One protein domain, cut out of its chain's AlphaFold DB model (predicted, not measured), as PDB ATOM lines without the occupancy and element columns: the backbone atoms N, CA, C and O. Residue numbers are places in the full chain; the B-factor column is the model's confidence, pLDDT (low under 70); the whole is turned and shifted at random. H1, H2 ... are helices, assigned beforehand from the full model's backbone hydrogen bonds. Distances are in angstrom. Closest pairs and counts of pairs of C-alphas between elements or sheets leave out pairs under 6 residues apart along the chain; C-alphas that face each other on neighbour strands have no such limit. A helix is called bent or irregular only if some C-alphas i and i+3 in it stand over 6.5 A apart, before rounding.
ATOM      1  N   PRO A 187     -21.109 -26.852 -10.739       83.56
ATOM      2  CA  PRO A 187     -21.715 -28.178 -10.616       83.56
ATOM      3  C   PRO A 187     -23.245 -28.216 -10.832       83.56
ATOM      4  O   PRO A 187     -23.703 -29.124 -11.526       83.56
ATOM      5  N   PRO A 188     -24.058 -27.255 -10.331       84.25
ATOM      6  CA  PRO A 188     -25.502 -27.289 -10.566       84.25
ATOM      7  C   PRO A 188     -25.898 -27.003 -12.023       84.25
ATOM      8  O   PRO A 188     -26.853 -27.608 -12.510       84.25
ATOM      9  N   THR A 189     -25.174 -26.144 -12.753       83.38
ATOM     10  CA  THR A 189     -25.472 -25.878 -14.174       83.38
ATOM     11  C   THR A 189     -25.163 -27.091 -15.050       83.38
ATOM     12  O   THR A 189     -25.933 -27.391 -15.961       83.38
ATOM     13  N   LEU A 190     -24.107 -27.848 -14.736       80.19
ATOM     14  CA  LEU A 190     -23.799 -29.108 -15.424       80.19
ATOM     15  C   LEU A 190     -24.871 -30.179 -15.184       80.19
ATOM     16  O   LEU A 190     -25.265 -30.868 -16.125       80.19
ATOM     17  N   VAL A 191     -25.384 -30.289 -13.954       88.12
ATOM     18  CA  VAL A 191     -26.486 -31.211 -13.630       88.12
ATOM     19  C   VAL A 191     -27.754 -30.826 -14.394       88.12
ATOM     20  O   VAL A 191     -28.389 -31.691 -14.993       88.12
ATOM     21  N   PHE A 192     -28.095 -29.536 -14.448       88.81
ATOM     22  CA  PHE A 192     -29.258 -29.066 -15.199       88.81
ATOM     23  C   PHE A 192     -29.136 -29.357 -16.703       88.81
ATOM     24  O   PHE A 192     -30.083 -29.855 -17.312       88.81
ATOM     25  N   LEU A 193     -27.962 -29.119 -17.298       85.88
ATOM     26  CA  LEU A 193     -27.700 -29.438 -18.706       85.88
ATOM     27  C   LEU A 193     -27.778 -30.947 -18.983       85.88
ATOM     28  O   LEU A 193     -28.322 -31.347 -20.012       85.88
ATOM     29  N   ALA A 194     -27.289 -31.785 -18.066       87.75
ATOM     30  CA  ALA A 194     -27.392 -33.238 -18.186       87.75
ATOM     31  C   ALA A 194     -28.850 -33.722 -18.107       87.75
ATOM     32  O   ALA A 194     -29.262 -34.553 -18.917       87.75
ATOM     33  N   ILE A 195     -29.646 -33.164 -17.188       92.12
ATOM     34  CA  ILE A 195     -31.083 -33.460 -17.072       92.12
ATOM     35  C   ILE A 195     -31.820 -33.021 -18.339       92.12
ATOM     36  O   ILE A 195     -32.604 -33.794 -18.890       92.12
ATOM     37  N   LEU A 196     -31.539 -31.818 -18.849       90.38
ATOM     38  CA  LEU A 196     -32.141 -31.314 -20.083       90.38
ATOM     39  C   LEU A 196     -31.803 -32.213 -21.282       90.38
ATOM     40  O   LEU A 196     -32.690 -32.567 -22.058       90.38
ATOM     41  N   ALA A 197     -30.544 -32.639 -21.411       87.50
ATOM     42  CA  ALA A 197     -30.120 -33.562 -22.461       87.50
ATOM     43  C   ALA A 197     -30.807 -34.935 -22.341       87.50
ATOM     44  O   ALA A 197     -31.241 -35.498 -23.348       87.50
ATOM     45  N   PHE A 198     -30.957 -35.457 -21.120       91.81
ATOM     46  CA  PHE A 198     -31.661 -36.713 -20.866       91.81
ATOM     47  C   PHE A 198     -33.154 -36.621 -21.210       91.81
ATOM     48  O   PHE A 198     -33.683 -37.505 -21.883       91.81
ATOM     49  N   LEU A 199     -33.823 -35.524 -20.841       90.38
ATOM     50  CA  LEU A 199     -35.218 -35.269 -21.213       90.38
ATOM     51  C   LEU A 199     -35.390 -35.204 -22.735       90.38
ATOM     52  O   LEU A 199     -36.312 -35.819 -23.266       90.38
ATOM     53  N   LEU A 200     -34.482 -34.534 -23.451       86.31
ATOM     54  CA  LEU A 200     -34.508 -34.479 -24.917       86.31
ATOM     55  C   LEU A 200     -34.309 -35.862 -25.560       86.31
ATOM     56  O   LEU A 200     -34.948 -36.168 -26.568       86.31
ATOM     57  N   LEU A 201     -33.472 -36.721 -24.972       86.25
ATOM     58  CA  LEU A 201     -33.304 -38.108 -25.420       86.25
ATOM     59  C   LEU A 201     -34.566 -38.946 -25.179       86.25
ATOM     60  O   LEU A 201     -34.971 -39.698 -26.070       86.25
ATOM     61  N   LEU A 202     -35.219 -38.782 -24.025       88.75
ATOM     62  CA  LEU A 202     -36.494 -39.440 -23.727       88.75
ATOM     63  C   LEU A 202     -37.596 -38.986 -24.691       88.75
ATOM     64  O   LEU A 202     -38.260 -39.832 -25.292       88.75
ATOM     65  N   LEU A 203     -37.723 -37.677 -24.922       85.62
ATOM     66  CA  LEU A 203     -38.642 -37.096 -25.905       85.62
ATOM     67  C   LEU A 203     -38.378 -37.631 -27.318       85.62
ATOM     68  O   LEU A 203     -39.316 -37.965 -28.037       85.62
ATOM     69  N   ARG A 204     -37.112 -37.781 -27.723       79.50
ATOM     70  CA  ARG A 204     -36.758 -38.370 -29.026       79.50
ATOM     71  C   ARG A 204     -37.139 -39.850 -29.123       79.50
ATOM     72  O   ARG A 204     -37.486 -40.318 -30.206       79.50
ATOM     73  N   SER A 205     -37.072 -40.591 -28.017       80.50
ATOM     74  CA  SER A 205     -37.438 -42.012 -27.991       80.50
ATOM     75  C   SER A 205     -38.952 -42.240 -28.083       80.50
ATOM     76  O   SER A 205     -39.375 -43.184 -28.750       80.50
ATOM     77  N   SER A 206     -39.760 -41.347 -27.499       80.31
ATOM     78  CA  SER A 206     -41.225 -41.432 -27.523       80.31
ATOM     79  C   SER A 206     -41.847 -40.867 -28.805       80.31
ATOM     80  O   SER A 206     -42.924 -41.298 -29.210       80.31
ATOM     81  N   THR A 207     -41.161 -39.958 -29.504       63.22
ATOM     82  CA  THR A 207     -41.682 -39.258 -30.696       63.22
ATOM     83  C   THR A 207     -41.343 -39.927 -32.032       63.22
ATOM     84  O   THR A 207     -41.281 -39.264 -33.067       63.22
ATOM     85  N   ARG A 208     -41.231 -41.264 -32.083       58.12
ATOM     86  CA  ARG A 208     -41.145 -42.019 -33.359       58.12
ATOM     87  C   ARG A 208     -42.372 -41.860 -34.285       58.12
ATOM     88  O   ARG A 208     -42.420 -42.507 -35.325       58.12
ATOM     89  N   LEU A 209     -43.342 -41.013 -33.939       54.62
ATOM     90  CA  LEU A 209     -44.638 -40.896 -34.607       54.62
ATOM     91  C   LEU A 209     -44.924 -39.539 -35.272       54.62
ATOM     92  O   LEU A 209     -45.970 -39.414 -35.900       54.62
ATOM     93  N   SER A 210     -44.038 -38.536 -35.218       57.44
ATOM     94  CA  SER A 210     -44.320 -37.251 -35.886       57.44
ATOM     95  C   SER A 210     -43.091 -36.615 -36.571       57.44
ATOM     96  O   SER A 210     -42.215 -36.055 -35.909       57.44
ATOM     97  N   PRO A 211     -43.041 -36.616 -37.924       63.75
ATOM     98  CA  PRO A 211     -41.988 -35.960 -38.704       63.75
ATOM     99  C   PRO A 211     -41.683 -34.489 -38.338       63.75
ATOM    100  O   PRO A 211     -40.502 -34.129 -38.379       63.75
ATOM    101  N   PRO A 212     -42.652 -33.622 -37.953       67.94
ATOM    102  CA  PRO A 212     -42.352 -32.206 -37.704       67.94
ATOM    103  C   PRO A 212     -41.494 -31.941 -36.457       67.94
ATOM    104  O   PRO A 212     -40.760 -30.954 -36.433       67.94
ATOM    105  N   LEU A 213     -41.500 -32.821 -35.446       61.75
ATOM    106  CA  LEU A 213     -40.686 -32.628 -34.232       61.75
ATOM    107  C   LEU A 213     -39.193 -32.907 -34.467       61.75
ATOM    108  O   LEU A 213     -38.342 -32.348 -33.772       61.75
ATOM    109  N   SER A 214     -38.856 -33.701 -35.489       61.50
ATOM    110  CA  SER A 214     -37.459 -33.978 -35.853       61.50
ATOM    111  C   SER A 214     -36.717 -32.727 -36.344       61.50
ATOM    112  O   SER A 214     -35.549 -32.530 -36.013       61.50
ATOM    113  N   LEU A 215     -37.416 -31.832 -37.053       69.12
ATOM    114  CA  LEU A 215     -36.855 -30.579 -37.570       69.12
ATOM    115  C   LEU A 215     -36.563 -29.573 -36.448       69.12
ATOM    116  O   LEU A 215     -35.547 -28.878 -36.493       69.12
ATOM    117  N   LEU A 216     -37.415 -29.526 -35.419       68.38
ATOM    118  CA  LEU A 216     -37.222 -28.646 -34.263       68.38
ATOM    119  C   LEU A 216     -36.070 -29.135 -33.363       68.38
ATOM    120  O   LEU A 216     -35.284 -28.328 -32.857       68.38
ATOM    121  N   GLY A 217     -35.926 -30.458 -33.219       69.81
ATOM    122  CA  GLY A 217     -34.807 -31.086 -32.509       69.81
ATOM    123  C   GLY A 217     -33.453 -30.835 -33.181       69.81
ATOM    124  O   GLY A 217     -32.481 -30.493 -32.510       69.81
ATOM    125  N   ASP A 218     -33.384 -30.919 -34.511       69.38
ATOM    126  CA  ASP A 218     -32.149 -30.633 -35.251       69.38
ATOM    127  C   ASP A 218     -31.773 -29.142 -35.218       69.38
ATOM    128  O   ASP A 218     -30.588 -28.801 -35.174       69.38
ATOM    129  N   ALA A 219     -32.758 -28.236 -35.219       71.19
ATOM    130  CA  ALA A 219     -32.510 -26.799 -35.107       71.19
ATOM    131  C   ALA A 219     -31.975 -26.417 -33.716       71.19
ATOM    132  O   ALA A 219     -30.967 -25.718 -33.614       71.19
ATOM    133  N   THR A 220     -32.597 -26.922 -32.647       71.75
ATOM    134  CA  THR A 220     -32.152 -26.671 -31.263       71.75
ATOM    135  C   THR A 220     -30.781 -27.280 -30.983       71.75
ATOM    136  O   THR A 220     -29.934 -26.614 -30.388       71.75
ATOM    137  N   PHE A 221     -30.502 -28.483 -31.496       64.75
ATOM    138  CA  PHE A 221     -29.177 -29.097 -31.394       64.75
ATOM    139  C   PHE A 221     -28.100 -28.273 -32.116       64.75
ATOM    140  O   PHE A 221     -27.028 -28.045 -31.557       64.75
ATOM    141  N   LYS A 222     -28.386 -27.747 -33.316       68.31
ATOM    142  CA  LYS A 222     -27.457 -26.860 -34.042       68.31
ATOM    143  C   LYS A 222     -27.217 -25.534 -33.317       68.31
ATOM    144  O   LYS A 222     -26.079 -25.072 -33.287       68.31
ATOM    145  N   VAL A 223     -28.247 -24.940 -32.711       62.38
ATOM    146  CA  VAL A 223     -28.117 -23.702 -31.917       62.38
ATOM    147  C   VAL A 223     -27.296 -23.943 -30.649       62.38
ATOM    148  O   VAL A 223     -26.419 -23.136 -30.334       62.38
ATOM    149  N   ALA A 224     -27.515 -25.069 -29.966       61.03
ATOM    150  CA  ALA A 224     -26.721 -25.468 -28.808       61.03
ATOM    151  C   ALA A 224     -25.248 -25.696 -29.191       61.03
ATOM    152  O   ALA A 224     -24.354 -25.152 -28.545       61.03
ATOM    153  N   LEU A 225     -24.981 -26.403 -30.296       58.16
ATOM    154  CA  LEU A 225     -23.618 -26.617 -30.801       58.16
ATOM    155  C   LEU A 225     -22.925 -25.292 -31.174       58.16
ATOM    156  O   LEU A 225     -21.733 -25.113 -30.925       58.16
ATOM    157  N   ALA A 226     -23.681 -24.339 -31.728       61.00
ATOM    158  CA  ALA A 226     -23.185 -23.013 -32.089       61.00
ATOM    159  C   ALA A 226     -22.864 -22.122 -30.876       61.00
ATOM    160  O   ALA A 226     -22.084 -21.190 -31.027       61.00
ATOM    161  N   HIS A 227     -23.415 -22.399 -29.690       56.19
ATOM    162  CA  HIS A 227     -23.060 -21.688 -28.452       56.19
ATOM    163  C   HIS A 227     -21.871 -22.330 -27.725       56.19
ATOM    164  O   HIS A 227     -21.129 -21.637 -27.032       56.19
ATOM    165  N   VAL A 228     -21.644 -23.632 -27.919       52.28
ATOM    166  CA  VAL A 228     -20.513 -24.355 -27.313       52.28
ATOM    167  C   VAL A 228     -19.201 -24.129 -28.092       52.28
ATOM    168  O   VAL A 228     -18.134 -24.061 -27.486       52.28
ATOM    169  N   SER A 229     -19.253 -23.927 -29.415       49.50
ATOM    170  CA  SER A 229     -18.047 -23.782 -30.260       49.50
ATOM    171  C   SER A 229     -17.273 -22.446 -30.180       49.50
ATOM    172  O   SER A 229     -16.048 -22.493 -30.277       49.50
ATOM    173  N   PRO A 230     -17.874 -21.251 -30.000       45.06
ATOM    174  CA  PRO A 230     -17.101 -20.007 -29.980       45.06
ATOM    175  C   PRO A 230     -16.296 -19.844 -28.683       45.06
ATOM    176  O   PRO A 230     -15.129 -19.461 -28.718       45.06
ATOM    177  N   GLY A 231     -16.882 -20.193 -27.532       41.75
ATOM    178  CA  GLY A 231     -16.248 -19.999 -26.221       41.75
ATOM    179  C   GLY A 231     -14.988 -20.843 -25.999       41.75
ATOM    180  O   GLY A 231     -14.071 -20.400 -25.312       41.75
ATOM    181  N   MET A 232     -14.900 -22.024 -26.623       43.75
ATOM    182  CA  MET A 232     -13.722 -22.896 -26.519       43.75
ATOM    183  C   MET A 232     -12.616 -22.569 -27.534       43.75
ATOM    184  O   MET A 232     -11.454 -22.863 -27.264       43.75
TER     185      MET A 232
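What this domain is: This is residues 187 to 232 of the 335 residues of an uncharacterized protein of Cordyceps sp. RAO-2017 (UniProt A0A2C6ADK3). Two long helices, H1 and H2, form an open, loose U: they run side by side in opposing directions, joined at one end by a tight link, and their far ends are spread, with the C-alphas of Pro 187 and Met 232 18.6 A apart. The two arms come near each other but leave a gap between them, and residues 187 to 199 and 222 to 232 stick out. The printed part has 46 residues with two named helices, H1 then H2, and no named strand; the class is all helix. The whole is loose, with a radius of gyration of the C-alphas of 12.4 A, and flat, spanning 35 by 22 by 8 A.

Where its parts are: H1, residues 187 to 206, begins at C-alpha 187 (-21.715, -28.178, -10.616), ends at C-alpha 206 (-41.225, -41.432, -27.523) and is 29.0 A long. H2, residues 211 to 232, begins at C-alpha 211 (-41.988, -35.960, -38.704), ends at C-alpha 232 (-13.722, -22.896, -26.519) and is 33.4 A long. H2 is neither bent nor irregular, but only just: C-alphas 227 and 230 are 6.4 A apart.

How they stand to each other: H1 and H2 are near each other, with 7 pairs of C-alphas within 10 A and the closest C-alphas of the two 8.1 A apart. Residues 205 to 212 stand free. In H1 every O i to N i+4 pair is within hydrogen-bond range; in H2 13 of 18 are.

The domain as a whole: The C-alphas farthest apart, those of Leu 209 and Met 232, are 36.7 A apart. The printed part has no cut. The mean pLDDT of the printed part is 71.6; residues 207 to 218 and 221 to 232 are under 70.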